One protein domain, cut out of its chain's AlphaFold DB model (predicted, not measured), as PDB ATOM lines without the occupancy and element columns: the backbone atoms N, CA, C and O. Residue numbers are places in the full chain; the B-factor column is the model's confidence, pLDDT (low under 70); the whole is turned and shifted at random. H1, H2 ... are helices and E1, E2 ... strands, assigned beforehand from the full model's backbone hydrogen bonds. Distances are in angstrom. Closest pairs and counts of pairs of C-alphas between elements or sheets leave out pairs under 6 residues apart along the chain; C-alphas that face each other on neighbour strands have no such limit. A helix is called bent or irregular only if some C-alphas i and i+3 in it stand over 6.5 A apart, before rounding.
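AT A GLANCE: This is residues 45 to 74, 98 to 134 and 149 to 181 of the 199 residues of an uncharacterized protein of Rhodoplanes sp. Z2-YC6860 (UniProt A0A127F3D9). A strongly twisted wall of four antiparallel strands has two long helices over one face, H3 along E1 and E4 and H1 slantwise to the strands. The short H2 packs on H1 and only grazes the sheet. The printed part has 100 residues, in the order E1 E2 E3 E4 H1 H2 H3; the sheet order is E3 E2 E1 E4, and the class is mixed, helices and strands. It is compact, with a radius of gyration of the C-alphas of 13.2 A and spans of 36 by 34 by 30 A.

IN THESE COORDINATES: E1, residues 45 to 51, begins at C-alpha (77.618, 144.831, 29.411) and is 18.8 A long. E2 is residues 58 to 65, 23.5 A; E3 is residues 68 to 72; E4 is residues 106 to 114, 22.0 A. H1 is residues 116 to 131, 22.5 A, and H2 is residues 149 to 154. H3, residues 166 to 179, 20.1 A, ends at C-alpha (79.036, 139.230, 10.673); it is irregular, but only just, with C-alphas 167 and 170 6.8 A apart.

HOW THE PARTS SIT: E1, E2 and E3 form a meander, each strand the antiparallel neighbour of the one before. Within hydrogen-bond range are N 47 and O 62 of E1 and E2, 2.7 A, N 63 and O 70 of E2 and E3, 2.8 A, and N 48 and O 110 of E1 and E4, 2.8 A. H1 and H3 are on the same face, two layers with the sheet, at heights over the sheet of 9.9 A and 9.1 A. H3 stands at 28 degrees to E1 on the local plane, only just along the strands; its closest C-alphas to E4 are those of Lys 174 and Tyr 110, 6.0 A. H1 stands at 44 degrees to E3 on the local plane. H1 and H2 touch at a steep tilt of 50 degrees, opposite ways; their closest C-alphas are those of Leu 122 and Ala 154, 5.8 A. H1 and H3 are apart. Every O i to N i+4 pair is within hydrogen-bond range in H1 and H2, and 8 of 10 in H3.

THE WHOLE: The C-alphas farthest apart, of Arg 133 and Ala 179, are 37.7 A apart. Residues 75 to 97 and 135 to 148 are not printed; the C-alphas across these cuts are 9.8 A and 19.9 A apart. The link from H2 to H3 is long, 11 residues. Mean pLDDT of the printed part is 94.0; residues 180 to 181 are under 70.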
ATOM      1  N   PHE A  45      76.872 145.711  30.295       97.12
ATOM      2  CA  PHE A  45      77.618 144.831  29.411       97.12
ATOM      3  C   PHE A  45      77.543 143.373  29.846       97.12
ATOM      4  O   PHE A  45      77.310 143.056  31.016       97.12
ATOM      5  N   ILE A  46      77.852 142.512  28.885       98.06
ATOM      6  CA  ILE A  46      78.331 141.153  29.110       98.06
ATOM      7  C   ILE A  46      79.604 140.938  28.295       98.06
ATOM      8  O   ILE A  46      79.760 141.469  27.198       98.06
ATOM      9  N   GLU A  47      80.539 140.183  28.844       97.94
ATOM     10  CA  GLU A  47      81.768 139.763  28.199       97.94
ATOM     11  C   GLU A  47      81.932 138.261  28.385       97.94
ATOM     12  O   GLU A  47      82.191 137.778  29.486       97.94
ATOM     13  N   PHE A  48      81.779 137.534  27.286       98.12
ATOM     14  CA  PHE A  48      82.052 136.111  27.207       98.12
ATOM     15  C   PHE A  48      83.560 135.910  27.129       98.12
ATOM     16  O   PHE A  48      84.233 136.571  26.333       98.12
ATOM     17  N   ARG A  49      84.106 135.027  27.958       98.00
ATOM     18  CA  ARG A  49      85.544 134.783  28.085       98.00
ATOM     19  C   ARG A  49      85.836 133.298  28.018       98.00
ATOM     20  O   ARG A  49      84.990 132.485  28.374       98.00
ATOM     21  N   VAL A  50      87.058 132.973  27.609       97.94
ATOM     22  CA  VAL A  50      87.609 131.620  27.697       97.94
ATOM     23  C   VAL A  50      88.854 131.659  28.565       97.94
ATOM     24  O   VAL A  50      89.831 132.313  28.197       97.94
ATOM     25  N   ALA A  51      88.825 130.971  29.701       97.12
ATOM     26  CA  ALA A  51      90.009 130.716  30.511       97.12
ATOM     27  C   ALA A  51      90.812 129.554  29.916       97.12
ATOM     28  O   ALA A  51      90.247 128.575  29.416       97.12
ATOM     29  N   THR A  52      92.136 129.663  29.984       96.75
ATOM     30  CA  THR A  52      93.061 128.636  29.492       96.75
ATOM     31  C   THR A  52      93.185 127.515  30.528       96.75
ATOM     32  O   THR A  52      93.994 127.613  31.448       96.75
ATOM     33  N   ILE A  53      92.353 126.474  30.404       91.62
ATOM     34  CA  ILE A  53      92.309 125.304  31.302       91.62
ATOM     35  C   ILE A  53      92.309 124.024  30.477       91.62
ATOM     36  O   ILE A  53      91.350 123.747  29.752       91.62
ATOM     37  N   GLY A  54      93.366 123.224  30.619       90.38
ATOM     38  CA  GLY A  54      93.502 121.955  29.905       90.38
ATOM     39  C   GLY A  54      93.278 122.089  28.392       90.38
ATOM     40  O   GLY A  54      93.438 123.162  27.802       90.38
ATOM     41  N   ALA A  55      92.879 120.984  27.765       90.00
ATOM     42  CA  ALA A  55      92.628 120.931  26.325       90.00
ATOM     43  C   ALA A  55      91.272 121.538  25.904       90.00
ATOM     44  O   ALA A  55      91.117 121.947  24.757       90.00
ATOM     45  N   TYR A  56      90.298 121.624  26.816       89.69
ATOM     46  CA  TYR A  56      88.944 122.101  26.508       89.69
ATOM     47  C   TYR A  56      88.795 123.623  26.633       89.69
ATOM     48  O   TYR A  56      87.976 124.225  25.933       89.69
ATOM     49  N   GLY A  57      89.563 124.248  27.532       94.62
ATOM     50  CA  GLY A  57      89.295 125.602  28.007       94.62
ATOM     51  C   GLY A  57      87.990 125.676  28.804       94.62
ATOM     52  O   GLY A  57      87.190 124.739  28.817       94.62
ATOM     53  N   HIS A  58      87.730 126.819  29.430       95.38
ATOM     54  CA  HIS A  58      86.488 127.032  30.181       95.38
ATOM     55  C   HIS A  58      85.834 128.352  29.804       95.38
ATOM     56  O   HIS A  58      86.464 129.406  29.920       95.38
ATOM     57  N   SER A  59      84.596 128.296  29.319       96.75
ATOM     58  CA  SER A  59      83.825 129.486  28.986       96.75
ATOM     59  C   SER A  59      83.066 130.015  30.204       96.75
ATOM     60  O   SER A  59      82.463 129.271  30.972       96.75
ATOM     61  N   TYR A  60      83.117 131.330  30.395       97.00
ATOM     62  CA  TYR A  60      82.453 132.023  31.498       97.00
ATOM     63  C   TYR A  60      82.050 133.438  31.075       97.00
ATOM     64  O   TYR A  60      82.546 133.968  30.074       97.00
ATOM     65  N   ALA A  61      81.145 134.065  31.824       97.56
ATOM     66  CA  ALA A  61      80.661 135.410  31.540       97.56
ATOM     67  C   ALA A  61      81.032 136.386  32.659       97.56
ATOM     68  O   ALA A  61      80.780 136.137  33.838       97.56
ATOM     69  N   ALA A  62      81.576 137.537  32.270       97.19
ATOM     70  CA  ALA A  62      81.693 138.722  33.109       97.19
ATOM     71  C   ALA A  62      80.598 139.718  32.711       97.19
ATOM     72  O   ALA A  62      80.492 140.068  31.540       97.19
ATOM     73  N   TYR A  63      79.788 140.205  33.640       97.31
ATOM     74  CA  TYR A  63      78.670 141.100  33.327       97.31
ATOM     75  C   TYR A  63      78.504 142.179  34.389       97.31
ATOM     76  O   TYR A  63      78.943 142.019  35.529       97.31
ATOM     77  N   GLY A  64      77.858 143.285  34.034       96.50
ATOM     78  CA  GLY A  64      77.569 144.329  35.008       96.50
ATOM     79  C   GLY A  64      77.320 145.697  34.405       96.50
ATOM     80  O   GLY A  64      76.928 145.811  33.246       96.50
ATOM     81  N   ALA A  65      77.536 146.726  35.222       93.69
ATOM     82  CA  ALA A  65      77.283 148.124  34.889       93.69
ATOM     83  C   ALA A  65      78.506 148.972  35.255       93.69
ATOM     84  O   ALA A  65      78.916 148.999  36.421       93.69
ATOM     85  N   GLY A  66      79.091 149.658  34.269       86.81
ATOM     86  CA  GLY A  66      80.299 150.459  34.480       86.81
ATOM     87  C   GLY A  66      81.441 149.627  35.080       86.81
ATOM     88  O   GLY A  66      81.846 148.617  34.506       86.81
ATOM     89  N   SER A  67      81.946 150.034  36.248       86.31
ATOM     90  CA  SER A  67      83.036 149.353  36.965       86.31
ATOM     91  C   SER A  67      82.596 148.157  37.820       86.31
ATOM     92  O   SER A  67      83.443 147.415  38.315       86.31
ATOM     93  N   ARG A  68      81.288 147.938  38.014       92.94
ATOM     94  CA  ARG A  68      80.773 146.852  38.863       92.94
ATOM     95  C   ARG A  68      80.665 145.576  38.039       92.94
ATOM     96  O   ARG A  68      79.694 145.414  37.305       92.94
ATOM     97  N   VAL A  69      81.643 144.682  38.174       94.50
ATOM     98  CA  VAL A  69      81.712 143.411  37.436       94.50
ATOM     99  C   VAL A  69      81.293 142.244  38.327       94.50
ATOM    100  O   VAL A  69      81.742 142.126  39.464       94.50
ATOM    101  N   LYS A  70      80.440 141.374  37.795       95.75
ATOM    102  CA  LYS A  70      80.042 140.085  38.364       95.75
ATOM    103  C   LYS A  70      80.420 138.973  37.390       95.75
ATOM    104  O   LYS A  70      80.564 139.228  36.196       95.75
ATOM    105  N   TYR A  71      80.542 137.752  37.897       96.44
ATOM    106  CA  TYR A  71      80.914 136.583  37.109       96.44
ATOM    107  C   TYR A  71      79.909 135.450  37.297       96.44
ATOM    108  O   TYR A  71      79.250 135.357  38.338       96.44
ATOM    109  N   THR A  72      79.769 134.627  36.266       96.06
ATOM    110  CA  THR A  72      78.929 133.428  36.267       96.06
ATOM    111  C   THR A  72      79.434 132.457  35.207       96.06
ATOM    112  O   THR A  72      79.947 132.874  34.164       96.06
ATOM    113  N   ASP A  73      79.268 131.172  35.465       94.56
ATOM    114  CA  ASP A  73      79.587 130.073  34.560       94.56
ATOM    115  C   ASP A  73      78.745 128.844  34.931       94.56
ATOM    116  O   ASP A  73      77.815 128.947  35.728       94.56
ATOM    117  N   LEU A  74      79.038 127.703  34.307       94.75
ATOM    118  CA  LEU A  74      78.508 126.405  34.700       94.75
ATOM    119  C   LEU A  74      79.624 125.365  34.594       94.75
ATOM    120  O   LEU A  74      80.217 125.192  33.526       94.75
ATOM    121  N   ASP A  98      84.279 129.893  39.983       85.19
ATOM    122  CA  ASP A  98      85.450 129.606  40.806       85.19
ATOM    123  C   ASP A  98      86.459 130.774  40.729       85.19
ATOM    124  O   ASP A  98      86.888 131.156  39.630       85.19
ATOM    125  N   PRO A  99      86.881 131.361  41.865       87.44
ATOM    126  CA  PRO A  99      87.842 132.449  41.856       87.44
ATOM    127  C   PRO A  99      89.233 132.135  41.340       87.44
ATOM    128  O   PRO A  99      89.920 133.055  40.875       87.44
ATOM    129  N   ASP A 100      89.636 130.872  41.336       89.12
ATOM    130  CA  ASP A 100      90.906 130.468  40.752       89.12
ATOM    131  C   ASP A 100      90.877 130.531  39.220       89.12
ATOM    132  O   ASP A 100      91.897 130.848  38.605       89.12
ATOM    133  N   VAL A 101      89.701 130.386  38.594       87.81
ATOM    134  CA  VAL A 101      89.533 130.563  37.140       87.81
ATOM    135  C   VAL A 101      89.895 131.984  36.707       87.81
ATOM    136  O   VAL A 101      90.485 132.175  35.643       87.81
ATOM    137  N   LEU A 102      89.602 133.002  37.526       90.50
ATOM    138  CA  LEU A 102      89.917 134.392  37.175       90.50
ATOM    139  C   LEU A 102      91.415 134.707  37.179       90.50
ATOM    140  O   LEU A 102      91.814 135.726  36.613       90.50
ATOM    141  N   LYS A 103      92.237 133.858  37.802       93.50
ATOM    142  CA  LYS A 103      93.699 134.010  37.827       93.50
ATOM    143  C   LYS A 103      94.354 133.491  36.546       93.50
ATOM    144  O   LYS A 103      95.539 133.731  36.324       93.50
ATOM    145  N   LEU A 104      93.606 132.774  35.712       95.12
ATOM    146  CA  LEU A 104      94.136 132.118  34.527       95.12
ATOM    147  C   LEU A 104      94.203 133.053  33.313       95.12
ATOM    148  O   LEU A 104      93.390 133.974  33.182       95.12
ATOM    149  N   PRO A 105      95.122 132.791  32.364       97.19
ATOM    150  CA  PRO A 105      95.168 133.525  31.108       97.19
ATOM    151  C   PRO A 105      93.857 133.403  30.327       97.19
ATOM    152  O   PRO A 105      93.318 132.308  30.137       97.19
ATOM    153  N   ILE A 106      93.374 134.534  29.817       97.81
ATOM    154  CA  ILE A 106      92.193 134.593  28.952       97.81
ATOM    155  C   ILE A 106      92.626 134.318  27.509       97.81
ATOM    156  O   ILE A 106      93.304 135.150  26.906       97.81
ATOM    157  N   ALA A 107      92.182 133.195  26.946       97.88
ATOM    158  CA  ALA A 107      92.460 132.809  25.565       97.88
ATOM    159  C   ALA A 107      91.668 133.647  24.550       97.88
ATOM    160  O   ALA A 107      92.186 134.027  23.503       97.88
ATOM    161  N   SER A 108      90.406 133.967  24.849       97.81
ATOM    162  CA  SER A 108      89.582 134.828  23.994       97.81
ATOM    163  C   SER A 108      88.510 135.567  24.791       97.81
ATOM    164  O   SER A 108      88.158 135.179  25.908       97.81
ATOM    165  N   ARG A 109      88.018 136.675  24.224       97.69
ATOM    166  CA  ARG A 109      86.945 137.489  24.803       97.69
ATOM    167  C   ARG A 109      86.023 138.069  23.732       97.69
ATOM    168  O   ARG A 109      86.491 138.501  22.674       97.69
ATOM    169  N   TYR A 110      84.734 138.140  24.038       97.88
ATOM    170  CA  TYR A 110      83.717 138.799  23.226       97.88
ATOM    171  C   TYR A 110      82.792 139.626  24.121       97.88
ATOM    172  O   TYR A 110      82.038 139.079  24.919       97.88
ATOM    173  N   ARG A 111      82.886 140.956  24.007       96.94
ATOM    174  CA  ARG A 111      82.116 141.910  24.811       96.94
ATOM    175  C   ARG A 111      80.981 142.514  24.000       96.94
ATOM    176  O   ARG A 111      81.199 142.942  22.869       96.94
ATOM    177  N   VAL A 112      79.816 142.616  24.627       96.19
ATOM    178  CA  VAL A 112      78.604 143.213  24.072       96.19
ATOM    179  C   VAL A 112      78.085 144.273  25.038       96.19
ATOM    180  O   VAL A 112      77.908 144.013  26.230       96.19
ATOM    181  N   SER A 113      77.860 145.478  24.515       95.25
ATOM    182  CA  SER A 113      77.148 146.544  25.226       95.25
ATOM    183  C   SER A 113      75.654 146.248  25.210       95.25
ATOM    184  O   SER A 113      75.113 145.860  24.176       95.25
ATOM    185  N   LEU A 114      74.983 146.436  26.341       95.31
ATOM    186  CA  LEU A 114      73.586 146.056  26.517       95.31
ATOM    187  C   LEU A 114      72.704 147.283  26.726       95.31
ATOM    188  O   LEU A 114      73.049 148.207  27.459       95.31
ATOM    189  N   THR A 115      71.519 147.249  26.125       94.75
ATOM    190  CA  THR A 115      70.400 148.112  26.522       94.75
ATOM    191  C   THR A 115      69.871 147.707  27.901       94.75
ATOM    192  O   THR A 115      70.078 146.576  28.350       94.75
ATOM    193  N   ASN A 116      69.096 148.583  28.546       95.00
ATOM    194  CA  ASN A 116      68.416 148.266  29.812       95.00
ATOM    195  C   ASN A 116      67.571 146.988  29.703       95.00
ATOM    196  O   ASN A 116      67.615 146.131  30.582       95.00
ATOM    197  N   ALA A 117      66.839 146.834  28.594       96.25
ATOM    198  CA  ALA A 117      65.990 145.671  28.362       96.25
ATOM    199  C   ALA A 117      66.808 144.378  28.209       96.25
ATOM    200  O   ALA A 117      66.439 143.349  28.772       96.25
ATOM    201  N   GLN A 118      67.931 144.420  27.483       97.44
ATOM    202  CA  GLN A 118      68.831 143.268  27.370       97.44
ATOM    203  C   GLN A 118      69.459 142.912  28.716       97.44
ATOM    204  O   GLN A 118      69.490 141.739  29.079       97.44
ATOM    205  N   TYR A 119      69.914 143.905  29.480       97.44
ATOM    206  CA  TYR A 119      70.491 143.664  30.799       97.44
ATOM    207  C   TYR A 119      69.471 143.054  31.771       97.44
ATOM    208  O   TYR A 119      69.791 142.101  32.481       97.44
ATOM    209  N   ALA A 120      68.218 143.520  31.748       97.38
ATOM    210  CA  ALA A 120      67.139 142.919  32.527       97.38
ATOM    211  C   ALA A 120      66.941 141.435  32.170       97.38
ATOM    212  O   ALA A 120      66.950 140.589  33.065       97.38
ATOM    213  N   ARG A 121      66.865 141.093  30.874       98.44
ATOM    214  CA  ARG A 121      66.752 139.693  30.423       98.44
ATOM    215  C   ARG A 121      67.953 138.842  30.830       98.44
ATOM    216  O   ARG A 121      67.760 137.736  31.323       98.44
ATOM    217  N   LEU A 122      69.169 139.374  30.699       98.25
ATOM    218  CA  LEU A 122      70.384 138.697  31.148       98.25
ATOM    219  C   LEU A 122      70.316 138.364  32.642       98.25
ATOM    220  O   LEU A 122      70.528 137.222  33.043       98.25
ATOM    221  N   THR A 123      70.004 139.356  33.479       97.44
ATOM    222  CA  THR A 123      69.938 139.144  34.932       97.44
ATOM    223  C   THR A 123      68.824 138.177  35.330       97.44
ATOM    224  O   THR A 123      69.028 137.387  36.250       97.44
ATOM    225  N   ALA A 124      67.697 138.169  34.612       98.19
ATOM    226  CA  ALA A 124      66.629 137.194  34.809       98.19
ATOM    227  C   ALA A 124      67.065 135.768  34.432       98.19
ATOM    228  O   ALA A 124      66.782 134.837  35.183       98.19
ATOM    229  N   ALA A 125      67.795 135.591  33.324       97.56
ATOM    230  CA  ALA A 125      68.334 134.290  32.921       97.56
ATOM    231  C   ALA A 125      69.324 133.735  33.960       97.56
ATOM    232  O   ALA A 125      69.192 132.594  34.398       97.56
ATOM    233  N   ILE A 126      70.248 134.574  34.443       96.62
ATOM    234  CA  ILE A 126      71.199 134.195  35.500       96.62
ATOM    235  C   ILE A 126      70.463 133.858  36.801       96.62
ATOM    236  O   ILE A 126      70.775 132.861  37.449       96.62
ATOM    237  N   ALA A 127      69.476 134.668  37.195       96.06
ATOM    238  CA  ALA A 127      68.682 134.398  38.388       96.06
ATOM    239  C   ALA A 127      67.949 133.056  38.269       96.06
ATOM    240  O   ALA A 127      68.036 132.244  39.184       96.06
ATOM    241  N   LYS A 128      67.306 132.787  37.124       95.38
ATOM    242  CA  LYS A 128      66.643 131.509  36.838       95.38
ATOM    243  C   LYS A 128      67.613 130.336  36.978       95.38
ATOM    244  O   LYS A 128      67.289 129.390  37.691       95.38
ATOM    245  N   ALA A 129      68.805 130.415  36.389       93.12
ATOM    246  CA  ALA A 129      69.817 129.367  36.524       93.12
ATOM    247  C   ALA A 129      70.188 129.107  37.996       93.12
ATOM    248  O   ALA A 129      70.214 127.961  38.437       93.12
ATOM    249  N   LYS A 130      70.350 130.174  38.790       91.94
ATOM    250  CA  LYS A 130      70.655 130.093  40.229       91.94
ATOM    251  C   LYS A 130      69.506 129.588  41.105       91.94
ATOM    252  O   LYS A 130      69.748 129.168  42.234       91.94
ATOM    253  N   THR A 131      68.258 129.616  40.627       93.88
ATOM    254  CA  THR A 131      67.136 128.997  41.360       93.88
ATOM    255  C   THR A 131      67.170 127.472  41.318       93.88
ATOM    256  O   THR A 131      66.563 126.833  42.178       93.88
ATOM    257  N   ASN A 132      67.897 126.874  40.366       90.88
ATOM    258  CA  ASN A 132      68.082 125.433  40.333       90.88
ATOM    259  C   ASN A 132      68.997 125.005  41.492       90.88
ATOM    260  O   ASN A 132      70.193 125.283  41.485       90.88
ATOM    261  N   ARG A 133      68.421 124.335  42.497       87.00
ATOM    262  CA  ARG A 133      69.140 123.869  43.696       87.00
ATOM    263  C   ARG A 133      70.011 122.635  43.452       87.00
ATOM    264  O   ARG A 133      70.876 122.358  44.274       87.00
ATOM    265  N   SER A 134      69.787 121.930  42.344       86.62
ATOM    266  CA  SER A 134      70.510 120.711  41.978       86.62
ATOM    267  C   SER A 134      70.866 120.736  40.487       86.62
ATOM    268  O   SER A 134      70.380 119.893  39.725       86.62
ATOM    269  N   GLY A 149      75.700 129.960  25.915       97.69
ATOM    270  CA  GLY A 149      74.708 130.008  24.849       97.69
ATOM    271  C   GLY A 149      73.361 130.542  25.336       97.69
ATOM    272  O   GLY A 149      72.881 131.533  24.794       97.69
ATOM    273  N   GLU A 150      72.803 129.988  26.413       97.69
ATOM    274  CA  GLU A 150      71.530 130.464  26.980       97.69
ATOM    275  C   GLU A 150      71.588 131.950  27.378       97.69
ATOM    276  O   GLU A 150      70.648 132.713  27.133       97.69
ATOM    277  N   LEU A 151      72.709 132.402  27.957       98.19
ATOM    278  CA  LEU A 151      72.895 133.817  28.299       98.19
ATOM    279  C   LEU A 151      72.978 134.711  27.055       98.19
ATOM    280  O   LEU A 151      72.463 135.832  27.070       98.19
ATOM    281  N   ALA A 152      73.625 134.236  25.990       98.38
ATOM    282  CA  ALA A 152      73.719 134.935  24.715       98.38
ATOM    283  C   ALA A 152      72.349 135.026  24.015       98.38
ATOM    284  O   ALA A 152      71.963 136.107  23.563       98.38
ATOM    285  N   GLU A 153      71.568 133.946  24.005       98.38
ATOM    286  CA  GLU A 153      70.198 133.932  23.476       98.38
ATOM    287  C   GLU A 153      69.281 134.881  24.254       98.38
ATOM    288  O   GLU A 153      68.531 135.654  23.653       98.38
ATOM    289  N   ALA A 154      69.390 134.919  25.588       98.25
ATOM    290  CA  ALA A 154      68.583 135.802  26.433       98.25
ATOM    291  C   ALA A 154      68.732 137.294  26.068       98.25
ATOM    292  O   ALA A 154      67.798 138.089  26.234       98.25
ATOM    293  N   ILE A 155      69.892 137.695  25.541       97.81
ATOM    294  CA  ILE A 155      70.152 139.070  25.088       97.81
ATOM    295  C   ILE A 155      69.952 139.276  23.579       97.81
ATOM    296  O   ILE A 155      70.075 140.413  23.112       97.81
ATOM    297  N   GLY A 156      69.554 138.230  22.852       97.38
ATOM    298  CA  GLY A 156      69.200 138.269  21.433       97.38
ATOM    299  C   GLY A 156      70.354 137.986  20.470       97.38
ATOM    300  O   GLY A 156      70.275 138.399  19.318       97.38
ATOM    301  N   LEU A 157      71.427 137.332  20.922       97.69
ATOM    302  CA  LEU A 157      72.516 136.904  20.042       97.69
ATOM    303  C   LEU A 157      72.196 135.564  19.375       97.69
ATOM    304  O   LEU A 157      71.512 134.716  19.942       97.69
ATOM    305  N   THR A 158      72.753 135.350  18.185       97.56
ATOM    306  CA  THR A 158      72.780 134.041  17.521       97.56
ATOM    307  C   THR A 158      73.882 133.174  18.128       97.56
ATOM    308  O   THR A 158      75.014 133.636  18.270       97.56
ATOM    309  N   VAL A 159      73.587 131.917  18.459       97.25
ATOM    310  CA  VAL A 159      74.506 131.027  19.187       97.25
ATOM    311  C   VAL A 159      74.977 129.867  18.303       97.25
ATOM    312  O   VAL A 159      74.165 129.283  17.585       97.25
ATOM    313  N   PRO A 160      76.283 129.530  18.298       95.31
ATOM    314  CA  PRO A 160      76.778 128.350  17.596       95.31
ATOM    315  C   PRO A 160      76.405 127.070  18.362       95.31
ATOM    316  O   PRO A 160      76.136 127.114  19.558       95.31
ATOM    317  N   GLY A 161      76.459 125.903  17.714       91.44
ATOM    318  CA  GLY A 161      76.232 124.629  18.411       91.44
ATOM    319  C   GLY A 161      77.157 124.461  19.627       91.44
ATOM    320  O   GLY A 161      78.359 124.703  19.530       91.44
ATOM    321  N   SER A 162      76.618 124.054  20.778       84.00
ATOM    322  CA  SER A 162      77.364 123.980  22.048       84.00
ATOM    323  C   SER A 162      78.361 122.819  22.133       84.00
ATOM    324  O   SER A 162      79.252 122.844  22.984       84.00
ATOM    325  N   PHE A 163      78.249 121.817  21.252       87.50
ATOM    326  CA  PHE A 163      79.144 120.658  21.204       87.50
ATOM    327  C   PHE A 163      80.483 120.995  20.536       87.50
ATOM    328  O   PHE A 163      80.777 120.612  19.406       87.50
ATOM    329  N   GLN A 164      81.294 121.768  21.248       92.81
ATOM    330  CA  GLN A 164      82.646 122.147  20.864       92.81
ATOM    331  C   GLN A 164      83.449 122.515  22.112       92.81
ATOM    332  O   GLN A 164      82.887 122.735  23.184       92.81
ATOM    333  N   VAL A 165      84.771 122.602  21.979       94.81
ATOM    334  CA  VAL A 165      85.636 123.102  23.055       94.81
ATOM    335  C   VAL A 165      85.435 124.606  23.258       94.81
ATOM    336  O   VAL A 165      85.132 125.342  22.315       94.81
ATOM    337  N   SER A 166      85.645 125.094  24.482       95.69
ATOM    338  CA  SER A 166      85.482 126.513  24.830       95.69
ATOM    339  C   SER A 166      86.371 127.423  23.977       95.69
ATOM    340  O   SER A 166      85.946 128.514  23.598       95.69
ATOM    341  N   TYR A 167      87.575 126.959  23.612       97.44
ATOM    342  CA  TYR A 167      88.493 127.688  22.727       97.44
ATOM    343  C   TYR A 167      87.905 128.002  21.345       97.44
ATOM    344  O   TYR A 167      88.329 128.977  20.732       97.44
ATOM    345  N   ALA A 168      86.929 127.223  20.869       97.25
ATOM    346  CA  ALA A 168      86.237 127.458  19.603       97.25
ATOM    347  C   ALA A 168      84.902 128.200  19.795       97.25
ATOM    348  O   ALA A 168      84.554 129.063  18.987       97.25
ATOM    349  N   PHE A 169      84.197 127.933  20.901       97.62
ATOM    350  CA  PHE A 169      82.832 128.412  21.123       97.62
ATOM    351  C   PHE A 169      82.708 129.936  21.148       97.62
ATOM    352  O   PHE A 169      81.925 130.507  20.389       97.62
ATOM    353  N   VAL A 170      83.483 130.624  21.995       97.81
ATOM    354  CA  VAL A 170      83.390 132.091  22.121       97.81
ATOM    355  C   VAL A 170      83.849 132.810  20.842       97.81
ATOM    356  O   VAL A 170      83.176 133.761  20.432       97.81
ATOM    357  N   PRO A 171      84.927 132.382  20.152       97.50
ATOM    358  CA  PRO A 171      85.245 132.902  18.822       97.50
ATOM    359  C   PRO A 171      84.129 132.701  17.792       97.50
ATOM    360  O   PRO A 171      83.809 133.645  17.069       97.50
ATOM    361  N   ALA A 172      83.498 131.524  17.750       97.44
ATOM    362  CA  ALA A 172      82.376 131.256  16.851       97.44
ATOM    363  C   ALA A 172      81.158 132.136  17.181       97.44
ATOM    364  O   ALA A 172      80.561 132.731  16.283       97.44
ATOM    365  N   LEU A 173      80.842 132.302  18.470       97.62
ATOM    366  CA  LEU A 173      79.793 133.205  18.942       97.62
ATOM    367  C   LEU A 173      80.050 134.642  18.476       97.62
ATOM    368  O   LEU A 173      79.150 135.302  17.958       97.62
ATOM    369  N   LYS A 174      81.288 135.128  18.608       97.25
ATOM    370  CA  LYS A 174      81.672 136.447  18.098       97.25
ATOM    371  C   LYS A 174      81.496 136.540  16.584       97.25
ATOM    372  O   LYS A 174      80.935 137.523  16.108       97.25
ATOM    373  N   ALA A 175      81.967 135.544  15.836       96.19
ATOM    374  CA  ALA A 175      81.916 135.546  14.378       96.19
ATOM    375  C   ALA A 175      80.476 135.660  13.856       96.19
ATOM    376  O   ALA A 175      80.208 136.519  13.018       96.19
ATOM    377  N   LEU A 176      79.544 134.881  14.416       96.31
ATOM    378  CA  LEU A 176      78.128 134.928  14.038       96.31
ATOM    379  C   LEU A 176      77.511 136.314  14.267       96.31
ATOM    380  O   LEU A 176      76.779 136.819  13.424       96.31
ATOM    381  N   ASN A 177      77.825 136.961  15.386       95.38
ATOM    382  CA  ASN A 177      77.136 138.191  15.779       95.38
ATOM    383  C   ASN A 177      77.801 139.474  15.271       95.38
ATOM    384  O   ASN A 177      77.138 140.503  15.191       95.38
ATOM    385  N   VAL A 178      79.082 139.427  14.899       90.06
ATOM    386  CA  VAL A 178      79.750 140.546  14.216       90.06
ATOM    387  C   VAL A 178      79.448 140.526  12.717       90.06
ATOM    388  O   VAL A 178      79.225 141.582  12.136       90.06
ATOM    389  N   ALA A 179      79.385 139.345  12.090       70.94
ATOM    390  CA  ALA A 179      79.036 139.230  10.673       70.94
ATOM    391  C   ALA A 179      77.576 139.634  10.392       70.94
ATOM    392  O   ALA A 179      77.302 140.281   9.385       70.94
ATOM    393  N   ASN A 180      76.655 139.311  11.307       59.56
ATOM    394  CA  ASN A 180      75.233 139.644  11.177       59.56
ATOM    395  C   ASN A 180      74.898 141.107  11.547       59.56
ATOM    396  O   ASN A 180      73.785 141.560  11.292       59.56
ATOM    397  N   HIS A 181      75.848 141.857  12.124       52.97
ATOM    398  CA  HIS A 181      75.672 143.258  12.526       52.97
ATOM    399  C   HIS A 181      76.913 144.111  12.189       52.97
ATOM    400  O   HIS A 181      77.653 144.507  13.098       52.97
TER     401      HIS A 181